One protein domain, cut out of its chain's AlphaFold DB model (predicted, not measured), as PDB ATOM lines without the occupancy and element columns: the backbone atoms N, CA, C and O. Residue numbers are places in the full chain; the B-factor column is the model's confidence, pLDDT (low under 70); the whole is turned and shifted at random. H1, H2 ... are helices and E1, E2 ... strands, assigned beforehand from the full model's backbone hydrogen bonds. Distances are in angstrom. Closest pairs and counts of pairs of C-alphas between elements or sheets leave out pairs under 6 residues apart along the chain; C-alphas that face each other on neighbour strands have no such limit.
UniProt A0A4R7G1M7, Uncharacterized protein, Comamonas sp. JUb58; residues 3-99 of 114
ATOM      1  N   PHE A   3     150.279 138.388 206.944       98.19
ATOM      2  CA  PHE A   3     151.135 138.280 208.117       98.19
ATOM      3  C   PHE A   3     152.428 139.031 207.847       98.19
ATOM      4  O   PHE A   3     153.117 138.727 206.876       98.19
ATOM      5  N   LEU A   4     152.732 140.022 208.676       98.38
ATOM      6  CA  LEU A   4     153.947 140.817 208.574       98.38
ATOM      7  C   LEU A   4     155.010 140.262 209.521       98.38
ATOM      8  O   LEU A   4     154.779 140.127 210.722       98.38
ATOM      9  N   THR A   5     156.186 140.004 208.972       98.19
ATOM     10  CA  THR A   5     157.408 139.699 209.709       98.19
ATOM     11  C   THR A   5     158.436 140.779 209.398       98.19
ATOM     12  O   THR A   5     158.620 141.145 208.234       98.19
ATOM     13  N   ILE A   6     159.091 141.300 210.434       97.94
ATOM     14  CA  ILE A   6     160.124 142.328 210.313       97.94
ATOM     15  C   ILE A   6     161.334 141.899 211.128       97.94
ATOM     16  O   ILE A   6     161.217 141.664 212.333       97.94
ATOM     17  N   THR A   7     162.496 141.867 210.487       97.81
ATOM     18  CA  THR A   7     163.780 141.740 211.179       97.81
ATOM     19  C   THR A   7     164.601 143.011 211.006       97.81
ATOM     20  O   THR A   7     164.520 143.691 209.979       97.81
ATOM     21  N   GLY A   8     165.369 143.357 212.035       95.56
ATOM     22  CA  GLY A   8     166.289 144.489 212.037       95.56
ATOM     23  C   GLY A   8     167.677 144.037 212.465       95.56
ATOM     24  O   GLY A   8     167.950 143.963 213.663       95.56
ATOM     25  N   GLY A   9     168.547 143.733 211.499       87.94
ATOM     26  CA  GLY A   9     169.760 142.953 211.760       87.94
ATOM     27  C   GLY A   9     169.399 141.550 212.259       87.94
ATOM     28  O   GLY A   9     168.564 140.880 211.653       87.94
ATOM     29  N   ASP A  10     169.975 141.144 213.391       88.25
ATOM     30  CA  ASP A  10     169.720 139.838 214.023       88.25
ATOM     31  C   ASP A  10     168.467 139.822 214.925       88.25
ATOM     32  O   ASP A  10     168.114 138.791 215.498       88.25
ATOM     33  N   GLU A  11     167.788 140.961 215.086       95.25
ATOM     34  CA  GLU A  11     166.632 141.098 215.974       95.25
ATOM     35  C   GLU A  11     165.312 140.857 215.227       95.25
ATOM     36  O   GLU A  11     165.044 141.474 214.191       95.25
ATOM     37  N   MET A  12     164.450 140.005 215.788       97.00
ATOM     38  CA  MET A  12     163.059 139.860 215.356       97.00
ATOM     39  C   MET A  12     162.219 140.981 215.977       97.00
ATOM     40  O   MET A  12     161.969 140.983 217.180       97.00
ATOM     41  N   LEU A  13     161.780 141.934 215.158       96.75
ATOM     42  CA  LEU A  13     160.999 143.093 215.608       96.75
ATOM     43  C   LEU A  13     159.495 142.823 215.564       96.75
ATOM     44  O   LEU A  13     158.722 143.405 216.320       96.75
ATOM     45  N   CYS A  14     159.081 141.954 214.650       94.88
ATOM     46  CA  CYS A  14     157.697 141.574 214.444       94.88
ATOM     47  C   CYS A  14     157.678 140.171 213.851       94.88
ATOM     48  O   CYS A  14     158.278 139.951 212.803       94.88
ATOM     49  N   GLU A  15     156.969 139.240 214.479       96.75
ATOM     50  CA  GLU A  15     156.845 137.869 213.987       96.75
ATOM     51  C   GLU A  15     155.397 137.588 213.593       96.75
ATOM     52  O   GLU A  15     154.511 137.566 214.448       96.75
ATOM     53  N   ARG A  16     155.156 137.391 212.288       95.69
ATOM     54  CA  ARG A  16     153.858 136.997 211.710       95.69
ATOM     55  C   ARG A  16     152.655 137.750 212.306       95.69
ATOM     56  O   ARG A  16     151.604 137.161 212.557       95.69
ATOM     57  N   THR A  17     152.776 139.063 212.497       97.75
ATOM     58  CA  THR A  17     151.666 139.879 213.012       97.75
ATOM     59  C   THR A  17     150.549 139.938 211.967       97.75
ATOM     60  O   THR A  17     150.830 140.264 210.810       97.75
ATOM     61  N   PRO A  18     149.295 139.611 212.324       97.88
ATOM     62  CA  PRO A  18     148.213 139.484 211.359       97.88
ATOM     63  C   PRO A  18     147.606 140.837 210.962       97.88
ATOM     64  O   PRO A  18     147.381 141.706 211.799       97.88
ATOM     65  N   PHE A  19     147.239 140.952 209.688       97.88
ATOM     66  CA  PHE A  19     146.524 142.074 209.082       97.88
ATOM     67  C   PHE A  19     145.367 141.568 208.218       97.88
ATOM     68  O   PHE A  19     145.428 140.481 207.618       97.88
ATOM     69  N   HIS A  20     144.291 142.349 208.136       96.50
ATOM     70  CA  HIS A  20     143.138 141.975 207.321       96.50
ATOM     71  C   HIS A  20     143.428 142.174 205.832       96.50
ATOM     72  O   HIS A  20     143.065 141.304 205.029       96.50
ATOM     73  N   ASP A  21     144.150 143.245 205.492       95.75
ATOM     74  CA  ASP A  21     144.486 143.638 204.124       95.75
ATOM     75  C   ASP A  21     146.003 143.790 203.889       95.75
ATOM     76  O   ASP A  21     146.780 144.061 204.805       95.75
ATOM     77  N   TYR A  22     146.439 143.612 202.637       95.88
ATOM     78  CA  TYR A  22     147.843 143.770 202.249       95.88
ATOM     79  C   TYR A  22     148.325 145.218 202.410       95.88
ATOM     80  O   TYR A  22     149.452 145.447 202.845       95.88
ATOM     81  N   ALA A  23     147.483 146.200 202.084       96.56
ATOM     82  CA  ALA A  23     147.820 147.612 202.206       96.56
ATOM     83  C   ALA A  23     148.031 148.025 203.668       96.56
ATOM     84  O   ALA A  23     148.908 148.841 203.935       96.56
ATOM     85  N   GLU A  24     147.292 147.433 204.611       97.56
ATOM     86  CA  GLU A  24     147.507 147.658 206.048       97.56
ATOM     87  C   GLU A  24     148.876 147.133 206.494       97.56
ATOM     88  O   GLU A  24     149.615 147.842 207.173       97.56
ATOM     89  N   ALA A  25     149.248 145.925 206.052       97.38
ATOM     90  CA  ALA A  25     150.560 145.357 206.348       97.38
ATOM     91  C   ALA A  25     151.701 146.203 205.753       97.38
ATOM     92  O   ALA A  25     152.717 146.413 206.408       97.38
ATOM     93  N   VAL A  26     151.530 146.739 204.536       96.75
ATOM     94  CA  VAL A  26     152.503 147.665 203.927       96.75
ATOM     95  C   VAL A  26     152.569 148.988 204.693       96.75
ATOM     96  O   VAL A  26     153.663 149.505 204.906       96.75
ATOM     97  N   ALA A  27     151.429 149.537 205.117       96.19
ATOM     98  CA  ALA A  27     151.388 150.779 205.884       96.19
ATOM     99  C   ALA A  27     152.107 150.637 207.234       96.19
ATOM    100  O   ALA A  27     152.841 151.542 207.623       96.19
ATOM    101  N   ALA A  28     151.978 149.484 207.898       97.12
ATOM    102  CA  ALA A  28     152.679 149.191 209.148       97.12
ATOM    103  C   ALA A  28     154.214 149.187 209.003       97.12
ATOM    104  O   ALA A  28     154.920 149.493 209.961       97.12
ATOM    105  N   CYS A  29     154.756 148.911 207.808       96.12
ATOM    106  CA  CYS A  29     156.194 149.054 207.554       96.12
ATOM    107  C   CYS A  29     156.670 150.515 207.663       96.12
ATOM    108  O   CYS A  29     157.848 150.748 207.931       96.12
ATOM    109  N   GLY A  30     155.775 151.491 207.466       95.31
ATOM    110  CA  GLY A  30     156.083 152.922 207.522       95.31
ATOM    111  C   GLY A  30     156.562 153.411 208.890       95.31
ATOM    112  O   GLY A  30     157.240 154.424 208.958       95.31
ATOM    113  N   GLU A  31     156.312 152.665 209.967       95.94
ATOM    114  CA  GLU A  31     156.833 152.991 211.306       95.94
ATOM    115  C   GLU A  31     158.370 152.873 211.398       95.94
ATOM    116  O   GLU A  31     158.990 153.378 212.334       95.94
ATOM    117  N   PHE A  32     159.010 152.202 210.432       96.50
ATOM    118  CA  PHE A  32     160.442 151.879 210.459       96.50
ATOM    119  C   PHE A  32     161.295 152.760 209.539       96.50
ATOM    120  O   PHE A  32     162.528 152.667 209.562       96.50
ATOM    121  N   TYR A  33     160.671 153.612 208.723       95.62
ATOM    122  CA  TYR A  33     161.370 154.500 207.801       95.62
ATOM    123  C   TYR A  33     160.601 155.798 207.564       95.62
ATOM    124  O   TYR A  33     159.381 155.809 207.503       95.62
ATOM    125  N   GLU A  34     161.329 156.884 207.314       96.19
ATOM    126  CA  GLU A  34     160.745 158.181 206.955       96.19
ATOM    127  C   GLU A  34     161.288 158.637 205.591       96.19
ATOM    128  O   GLU A  34     162.509 158.623 205.389       96.19
ATOM    129  N   PRO A  35     160.448 159.042 204.622       96.69
ATOM    130  CA  PRO A  35     160.930 159.612 203.368       96.69
ATOM    131  C   PRO A  35     161.643 160.956 203.598       96.69
ATOM    132  O   PRO A  35     161.161 161.839 204.299       96.69
ATOM    133  N   LYS A  36     162.801 161.158 202.959       95.44
ATOM    134  CA  LYS A  36     163.579 162.415 203.059       95.44
ATOM    135  C   LYS A  36     163.053 163.545 202.168       95.44
ATOM    136  O   LYS A  36     163.498 164.685 202.278       95.44
ATOM    137  N   ALA A  37     162.137 163.223 201.264       93.69
ATOM    138  CA  ALA A  37     161.475 164.143 200.350       93.69
ATOM    139  C   ALA A  37     159.950 163.971 200.482       93.69
ATOM    140  O   ALA A  37     159.514 162.973 201.053       93.69
ATOM    141  N   PRO A  38     159.119 164.871 199.915       92.12
ATOM    142  CA  PRO A  38     157.655 164.749 199.976       92.12
ATOM    143  C   PRO A  38     157.096 163.413 199.462       92.12
ATOM    144  O   PRO A  38     155.962 163.059 199.761       92.12
ATOM    145  N   GLY A  39     157.886 162.676 198.678       89.12
ATOM    146  CA  GLY A  39     157.617 161.293 198.334       89.12
ATOM    147  C   GLY A  39     158.912 160.531 198.078       89.12
ATOM    148  O   GLY A  39     159.891 161.082 197.570       89.12
ATOM    149  N   ALA A  40     158.892 159.247 198.406       93.94
ATOM    150  CA  ALA A  40     159.930 158.288 198.069       93.94
ATOM    151  C   ALA A  40     159.276 156.946 197.720       93.94
ATOM    152  O   ALA A  40     158.158 156.658 198.144       93.94
ATOM    153  N   VAL A  41     159.960 156.134 196.914       91.81
ATOM    154  CA  VAL A  41     159.426 154.854 196.432       91.81
ATOM    155  C   VAL A  41     160.138 153.707 197.135       91.81
ATOM    156  O   VAL A  41     161.345 153.529 196.956       91.81
ATOM    157  N   LEU A  42     159.375 152.911 197.883       91.75
ATOM    158  CA  LEU A  42     159.812 151.623 198.412       91.75
ATOM    159  C   LEU A  42     159.216 150.512 197.544       91.75
ATOM    160  O   LEU A  42     157.998 150.400 197.414       91.75
ATOM    161  N   ASN A  43     160.075 149.712 196.914       93.31
ATOM    162  CA  ASN A  43     159.639 148.646 196.016       93.31
ATOM    163  C   ASN A  43     159.564 147.326 196.773       93.31
ATOM    164  O   ASN A  43     160.535 146.931 197.412       93.31
ATOM    165  N   PHE A  44     158.441 146.629 196.642       96.12
ATOM    166  CA  PHE A  44     158.286 145.268 197.134       96.12
ATOM    167  C   PHE A  44     158.403 144.279 195.976       96.12
ATOM    168  O   PHE A  44     157.806 144.471 194.917       96.12
ATOM    169  N   THR A  45     159.135 143.195 196.204       96.88
ATOM    170  CA  THR A  45     159.185 142.047 195.301       96.88
ATOM    171  C   THR A  45     158.137 141.041 195.746       96.88
ATOM    172  O   THR A  45     158.195 140.548 196.871       96.88
ATOM    173  N   SER A  46     157.178 140.729 194.876       97.12
ATOM    174  CA  SER A  46     156.119 139.758 195.165       97.12
ATOM    175  C   SER A  46     156.409 138.399 194.535       97.12
ATOM    176  O   SER A  46     156.799 138.299 193.373       97.12
ATOM    177  N   VAL A  47     156.152 137.341 195.296       96.25
ATOM    178  CA  VAL A  47     156.273 135.945 194.883       96.25
ATOM    179  C   VAL A  47     154.880 135.366 194.679       96.25
ATOM    180  O   VAL A  47     154.025 135.399 195.572       96.25
ATOM    181  N   VAL A  48     154.660 134.806 193.491       95.44
ATOM    182  CA  VAL A  48     153.407 134.166 193.091       95.44
ATOM    183  C   VAL A  48     153.690 132.721 192.705       95.44
ATOM    184  O   VAL A  48     154.503 132.457 191.821       95.44
ATOM    185  N   VAL A  49     152.985 131.778 193.327       92.06
ATOM    186  CA  VAL A  49     153.110 130.339 193.056       92.06
ATOM    187  C   VAL A  49     151.749 129.808 192.638       92.06
ATOM    188  O   VAL A  49     150.745 130.067 193.294       92.06
ATOM    189  N   ARG A  50     151.685 129.079 191.516       92.44
ATOM    190  CA  ARG A  50     150.428 128.516 190.976       92.44
ATOM    191  C   ARG A  50     149.295 129.559 190.891       92.44
ATOM    192  O   ARG A  50     148.147 129.260 191.202       92.44
ATOM    193  N   LYS A  51     149.627 130.784 190.456       94.12
ATOM    194  CA  LYS A  51     148.718 131.949 190.352       94.12
ATOM    195  C   LYS A  51     148.187 132.491 191.691       94.12
ATOM    196  O   LYS A  51     147.293 133.331 191.680       94.12
ATOM    197  N   LYS A  52     148.723 132.046 192.829       93.94
ATOM    198  CA  LYS A  52     148.394 132.563 194.162       93.94
ATOM    199  C   LYS A  52     149.519 133.456 194.672       93.94
ATOM    200  O   LYS A  52     150.688 133.101 194.545       93.94
ATOM    201  N   PHE A  53     149.167 134.595 195.264       95.12
ATOM    202  CA  PHE A  53     150.123 135.413 196.004       95.12
ATOM    203  C   PHE A  53     150.576 134.666 197.266       95.12
ATOM    204  O   PHE A  53     149.742 134.231 198.064       95.12
ATOM    205  N   VAL A  54     151.888 134.516 197.427       96.75
ATOM    206  CA  VAL A  54     152.511 133.789 198.543       96.75
ATOM    207  C   VAL A  54     153.079 134.791 199.534       96.75
ATOM    208  O   VAL A  54     152.650 134.834 200.682       96.75
ATOM    209  N   ARG A  55     154.014 135.628 199.080       97.19
ATOM    210  CA  ARG A  55     154.679 136.618 199.923       97.19
ATOM    211  C   ARG A  55     155.133 137.824 199.119       97.19
ATOM    212  O   ARG A  55     155.367 137.709 197.918       97.19
ATOM    213  N   SER A  56     155.304 138.955 199.782       98.12
ATOM    214  CA  SER A  56     155.997 140.121 199.258       98.12
ATOM    215  C   SER A  56     157.069 140.541 200.237       98.12
ATOM    216  O   SER A  56     156.824 140.526 201.437       98.12
ATOM    217  N   TYR A  57     158.238 140.924 199.745       97.75
ATOM    218  CA  TYR A  57     159.327 141.344 200.613       97.75
ATOM    219  C   TYR A  57     160.058 142.562 200.071       97.75
ATOM    220  O   TYR A  57     160.042 142.843 198.869       97.75
ATOM    221  N   THR A  58     160.694 143.294 200.973       96.88
ATOM    222  CA  THR A  58     161.619 144.372 200.635       96.88
ATOM    223  C   THR A  58     162.703 144.481 201.695       96.88
ATOM    224  O   THR A  58     162.547 143.996 202.817       96.88
ATOM    225  N   HIS A  59     163.803 145.117 201.317       95.62
ATOM    226  CA  HIS A  59     164.943 145.366 202.184       95.62
ATOM    227  C   HIS A  59     165.226 146.860 202.194       95.62
ATOM    228  O   HIS A  59     165.247 147.480 201.128       95.62
ATOM    229  N   LEU A  60     165.460 147.426 203.372       95.69
ATOM    230  CA  LEU A  60     166.086 148.734 203.528       95.69
ATOM    231  C   LEU A  60     167.471 148.496 204.102       95.69
ATOM    232  O   LEU A  60     167.582 148.137 205.267       95.69
ATOM    233  N   THR A  61     168.508 148.655 203.290       94.94
ATOM    234  CA  THR A  61     169.877 148.328 203.695       94.94
ATOM    235  C   THR A  61     170.678 149.603 203.906       94.94
ATOM    236  O   THR A  61     170.771 150.447 203.010       94.94
ATOM    237  N   LEU A  62     171.268 149.752 205.092       92.50
ATOM    238  CA  LEU A  62     172.261 150.793 205.330       92.50
ATOM    239  C   LEU A  62     173.533 150.440 204.568       92.50
ATOM    240  O   LEU A  62     173.993 149.303 204.600       92.50
ATOM    241  N   LEU A  63     174.155 151.441 203.946       88.50
ATOM    242  CA  LEU A  63     175.447 151.259 203.280       88.50
ATOM    243  C   LEU A  63     176.514 150.663 204.209       88.50
ATOM    244  O   LEU A  63     177.329 149.867 203.762       88.50
ATOM    245  N   ALA A  64     176.493 151.034 205.493       87.94
ATOM    246  CA  ALA A  64     177.436 150.535 206.492       87.94
ATOM    247  C   ALA A  64     177.265 149.033 206.796       87.94
ATOM    248  O   ALA A  64     178.227 148.393 207.209       87.94
ATOM    249  N   ASP A  65     176.077 148.473 206.552       89.69
ATOM    250  CA  ASP A  65     175.756 147.076 206.864       89.69
ATOM    251  C   ASP A  65     176.083 146.126 205.698       89.69
ATOM    252  O   ASP A  65     175.978 144.911 205.843       89.69
ATOM    253  N   LEU A  66     176.497 146.652 204.536       86.06
ATOM    254  CA  LEU A  66     176.887 145.830 203.384       86.06
ATOM    255  C   LEU A  66     178.244 145.129 203.564       86.06
ATOM    256  O   LEU A  66     178.529 144.188 202.829       86.06
ATOM    257  N   GLY A  67     179.078 145.552 204.518       84.81
ATOM    258  CA  GLY A  67     180.430 145.010 204.694       84.81
ATOM    259  C   GLY A  67     181.367 145.363 203.529       84.81
ATOM    260  O   GLY A  67     181.282 146.454 202.968       84.81
ATOM    261  N   ASP A  68     182.255 144.436 203.154       85.06
ATOM    262  CA  ASP A  68     183.300 144.630 202.127       85.06
ATOM    263  C   ASP A  68     182.782 144.439 200.684       85.06
ATOM    264  O   ASP A  68     183.407 143.781 199.845       85.06
ATOM    265  N   VAL A  69     181.612 144.992 200.375       88.06
ATOM    266  CA  VAL A  69     181.051 144.958 199.018       88.06
ATOM    267  C   VAL A  69     181.672 146.084 198.174       88.06
ATOM    268  O   VAL A  69     181.755 147.221 198.647       88.06
ATOM    269  N   PRO A  70     182.098 145.819 196.920       88.75
ATOM    270  CA  PRO A  70     182.609 146.859 196.032       88.75
ATOM    271  C   PRO A  70     181.628 148.025 195.875       88.75
ATOM    272  O   PRO A  70     180.431 147.828 195.691       88.75
ATOM    273  N   HIS A  71     182.135 149.259 195.902       82.50
ATOM    274  CA  HIS A  71     181.294 150.459 195.813       82.50
ATOM    275  C   HIS A  71     180.477 150.566 194.517       82.50
ATOM    276  O   HIS A  71     179.458 151.254 194.492       82.50
ATOM    277  N   ASP A  72     180.929 149.926 193.442       89.12
ATOM    278  CA  ASP A  72     180.273 149.888 192.135       89.12
ATOM    279  C   ASP A  72     179.321 148.694 191.967       89.12
ATOM    280  O   ASP A  72     178.735 148.517 190.895       89.12
ATOM    281  N   SER A  73     179.127 147.889 193.016       92.00
ATOM    282  CA  SER A  73     178.203 146.767 192.960       92.00
ATOM    283  C   SER A  73     176.737 147.237 192.893       92.00
ATOM    284  O   SER A  73     176.383 148.317 193.392       92.00
ATOM    285  N   PRO A  74     175.840 146.418 192.316       90.19
ATOM    286  CA  PRO A  74     174.404 146.689 192.333       90.19
ATOM    287  C   PRO A  74     173.834 146.897 193.745       90.19
ATOM    288  O   PRO A  74     172.956 147.741 193.939       90.19
ATOM    289  N   GLU A  75     174.335 146.155 194.730       89.94
ATOM    290  CA  GLU A  75     173.920 146.217 196.132       89.94
ATOM    291  C   GLU A  75     174.327 147.544 196.778       89.94
ATOM    292  O   GLU A  75     173.485 148.210 197.388       89.94
ATOM    293  N   ALA A  76     175.578 147.974 196.582       92.56
ATOM    294  CA  ALA A  76     176.064 149.266 197.063       92.56
ATOM    295  C   ALA A  76     175.272 150.424 196.445       92.56
ATOM    296  O   ALA A  76     174.833 151.339 197.150       92.56
ATOM    297  N   PHE A  77     174.999 150.362 195.138       92.88
ATOM    298  CA  PHE A  77     174.181 151.367 194.465       92.88
ATOM    299  C   PHE A  77     172.741 151.408 195.004       92.88
ATOM    300  O   PHE A  77     172.187 152.490 195.231       92.88
ATOM    301  N   LEU A  78     172.125 150.245 195.241       92.12
ATOM    302  CA  LEU A  78     170.773 150.154 195.790       92.12
ATOM    303  C   LEU A  78     170.700 150.718 197.214       92.12
ATOM    304  O   LEU A  78     169.834 151.554 197.485       92.12
ATOM    305  N   ALA A  79     171.618 150.323 198.095       93.38
ATOM    306  CA  ALA A  79     171.683 150.822 199.467       93.38
ATOM    307  C   ALA A  79     171.943 152.335 199.513       93.38
ATOM    308  O   ALA A  79     171.323 153.047 200.308       93.38
ATOM    309  N   ALA A  80     172.778 152.869 198.612       92.56
ATOM    310  CA  ALA A  80     172.984 154.312 198.481       92.56
ATOM    311  C   ALA A  80     171.700 155.028 198.047       92.56
ATOM    312  O   ALA A  80     171.323 156.051 198.623       92.56
ATOM    313  N   LYS A  81     170.982 154.477 197.059       92.94
ATOM    314  CA  LYS A  81     169.701 155.026 196.601       92.94
ATOM    315  C   LYS A  81     168.665 155.039 197.727       92.94
ATOM    316  O   LYS A  81     167.984 156.047 197.904       92.94
ATOM    317  N   GLN A  82     168.562 153.958 198.494       94.44
ATOM    318  CA  GLN A  82     167.664 153.865 199.647       94.44
ATOM    319  C   GLN A  82     168.060 154.845 200.753       94.44
ATOM    320  O   GLN A  82     167.208 155.595 201.222       94.44
ATOM    321  N   SER A  83     169.347 154.920 201.101       93.44
ATOM    322  CA  SER A  83     169.878 155.866 202.093       93.44
ATOM    323  C   SER A  83     169.656 157.328 201.691       93.44
ATOM    324  O   SER A  83     169.499 158.189 202.554       93.44
ATOM    325  N   ASN A  84     169.612 157.636 200.394       94.19
ATOM    326  CA  ASN A  84     169.274 158.975 199.906       94.19
ATOM    327  C   ASN A  84     167.766 159.257 199.946       94.19
ATOM    328  O   ASN A  84     167.367 160.403 200.141       94.19
ATOM    329  N   ALA A  85     166.933 158.234 199.759       95.31
ATOM    330  CA  ALA A  85     165.480 158.368 199.700       95.31
ATOM    331  C   ALA A  85     164.807 158.342 201.084       95.31
ATOM    332  O   ALA A  85     163.796 159.015 201.280       95.31
ATOM    333  N   PHE A  86     165.371 157.598 202.036       96.81
ATOM    334  CA  PHE A  86     164.770 157.320 203.339       96.81
ATOM    335  C   PHE A  86     165.740 157.576 204.497       96.81
ATOM    336  O   PHE A  86     166.962 157.470 204.362       96.81
ATOM    337  N   SER A  87     165.176 157.901 205.655       95.69
ATOM    338  CA  SER A  87     165.825 157.884 206.965       95.69
ATOM    339  C   SER A  87     165.356 156.647 207.720       95.69
ATOM    340  O   SER A  87     164.156 156.445 207.877       95.69
ATOM    341  N   PHE A  88     166.289 155.819 208.179       95.62
ATOM    342  CA  PHE A  88     166.014 154.592 208.924       95.62
ATOM    343  C   PHE A  88     167.220 154.259 209.815       95.62
ATOM    344  O   PHE A  88     168.338 154.691 209.533       95.62
ATOM    345  N   SER A  89     166.991 153.569 210.935       93.62
ATOM    346  CA  SER A  89     167.981 153.446 212.022       93.62
ATOM    347  C   SER A  89     168.888 152.214 211.947       93.62
ATOM    348  O   SER A  89     169.923 152.195 212.607       93.62
ATOM    349  N   ARG A  90     168.511 151.192 211.176       94.75
ATOM    350  CA  ARG A  90     169.264 149.945 210.955       94.75
ATOM    351  C   ARG A  90     168.776 149.278 209.676       94.75
ATOM    352  O   ARG A  90     167.693 149.622 209.209       94.75
ATOM    353  N   SER A  91     169.514 148.316 209.131       96.06
ATOM    354  CA  SER A  91     168.976 147.535 208.017       96.06
ATOM    355  C   SER A  91     167.742 146.730 208.427       96.06
ATOM    356  O   SER A  91     167.743 146.083 209.475       96.06
ATOM    357  N   TYR A  92     166.709 146.754 207.586       97.19
ATOM    358  CA  TYR A  92     165.442 146.065 207.813       97.19
ATOM    359  C   TYR A  92     165.111 145.095 206.686       97.19
ATOM    360  O   TYR A  92     165.304 145.402 205.504       97.19
ATOM    361  N   VAL A  93     164.522 143.963 207.060       97.38
ATOM    362  CA  VAL A  93     163.844 143.039 206.151       97.38
ATOM    363  C   VAL A  93     162.367 143.036 206.496       97.38
ATOM    364  O   VAL A  93     161.999 142.759 207.635       97.38
ATOM    365  N   PHE A  94     161.521 143.311 205.510       98.12
ATOM    366  CA  PHE A  94     160.071 143.232 205.652       98.12
ATOM    367  C   PHE A  94     159.560 142.084 204.797       98.12
ATOM    368  O   PHE A  94     159.866 142.026 203.603       98.12
ATOM    369  N   VAL A  95     158.752 141.206 205.379       98.12
ATOM    370  CA  VAL A  95     158.095 140.104 204.671       98.12
ATOM    371  C   VAL A  95     156.615 140.113 205.016       98.12
ATOM    372  O   VAL A  95     156.242 140.017 206.176       98.12
ATOM    373  N   ILE A  96     155.769 140.219 203.998       98.38
ATOM    374  CA  ILE A  96     154.316 140.131 204.112       98.38
ATOM    375  C   ILE A  96     153.873 138.847 203.428       98.38
ATOM    376  O   ILE A  96     153.984 138.722 202.209       98.38
ATOM    377  N   GLU A  97     153.351 137.901 204.189       98.19
ATOM    378  CA  GLU A  97     152.908 136.599 203.696       98.19
ATOM    379  C   GLU A  97     151.383 136.529 203.652       98.19
ATOM    380  O   GLU A  97     150.694 137.094 204.498       98.19
ATOM    381  N   SER A  98     150.823 135.827 202.670       97.56
ATOM    382  CA  SER A  98     149.432 135.376 202.746       97.56
ATOM    383  C   SER A  98     149.333 134.115 203.602       97.56
ATOM    384  O   SER A  98     150.338 133.465 203.888       97.56
ATOM    385  N   SER A  99     148.115 133.690 203.942       95.69
ATOM    386  CA  SER A  99     147.893 132.378 204.570       95.69
ATOM    387  C   SER A  99     148.495 131.214 203.767       95.69
ATOM    388  O   SER A  99     148.951 130.235 204.348       95.69
TER     389      SER A  99
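AT A GLANCE: This is residues 3 to 99 of the 114 residues of an uncharacterized protein of Comamonas sp. JUb58 (UniProt A0A4R7G1M7). A twisted sheet of five antiparallel strands forms a wall, with helix H1 running along one face of it over E1 and E5. A small head of two helices, H2 and H3, sits at the end of the wall where E4 stops and E5 starts, and a long loop, residues 33 to 44, leads from H1 to the edge strand E3. The printed part has 97 residues, with three named helices and five named strands in the order E1 E2 H1 E3 E4 H2 H3 E5, and the sheet's order is E2 E1 E5 E4 E3. The class is mixed, helices and strands; the whole is compact, with a radius of gyration of the C-alphas of 14.1 A and spans of 39 by 29 by 27 A.

IN THESE COORDINATES: In the sheet, E1 is residues 3 to 8, 16.8 A long, beginning at C-alpha 3 (151.135, 138.280, 208.117). E2 is residues 11 to 19, 21.3 A; E3 is residues 45 to 49, 13.4 A; E4 is residues 52 to 60, 25.7 A. E5, residues 92 to 98, measures 19.9 A and ends at C-alpha 98 (149.432, 135.376, 202.746). H1 is residues 22 to 32, 17.1 A; H2 is residues 63 to 66, 5.6 A; H3 is residues 74 to 85, 16.4 A, from C-alpha 74 (174.404, 146.689, 192.333).

HOW THE PARTS SIT: E5 is an inner strand between E1, with N 5 and O 95 at 2.8 A, and E4, with N 94 and O 58 at 3.0 A. The hairpin E1 and E2 has N 6 and O 14 at 2.8 A; the hairpin E3 and E4 has N 47 and O 55 at 2.8 A. H1 is on the sheet at a height of 8.6 A, along the strands, at 17 degrees to E1 on the local plane. It lies over E1 and only just over E5, on which 3 of its 11 C-alphas fall; its closest C-alphas to E5 are those of Ala 25 and Ile 96, 6.8 A. H3 only grazes the sheet, with residues 78 to 83; its closest C-alphas to E4 are those of Gln 82 and Leu 60, 6.6 A. H2 and H3 touch, closest at the C-alphas of Leu 63 and Ala 79, 5.4 A. H1 is apart from H2 and H3. In H3 every O i to N i+4 pair is within hydrogen-bond range; in H1 3 of 7 are, beside 8 of 8 O i to N i+3 pairs, and H2 is too short for an i+4 pair.

THE WHOLE: The C-alphas farthest apart are those of His 20 and Pro 70, 41.3 A. The printed part has no cut. The link H1 to E3 is long, 12 residues; in it residues 34 to 35 pair antiparallel with residues 86 to 87. The mean pLDDT of the printed part is 94.4, and no printed residue is under 70.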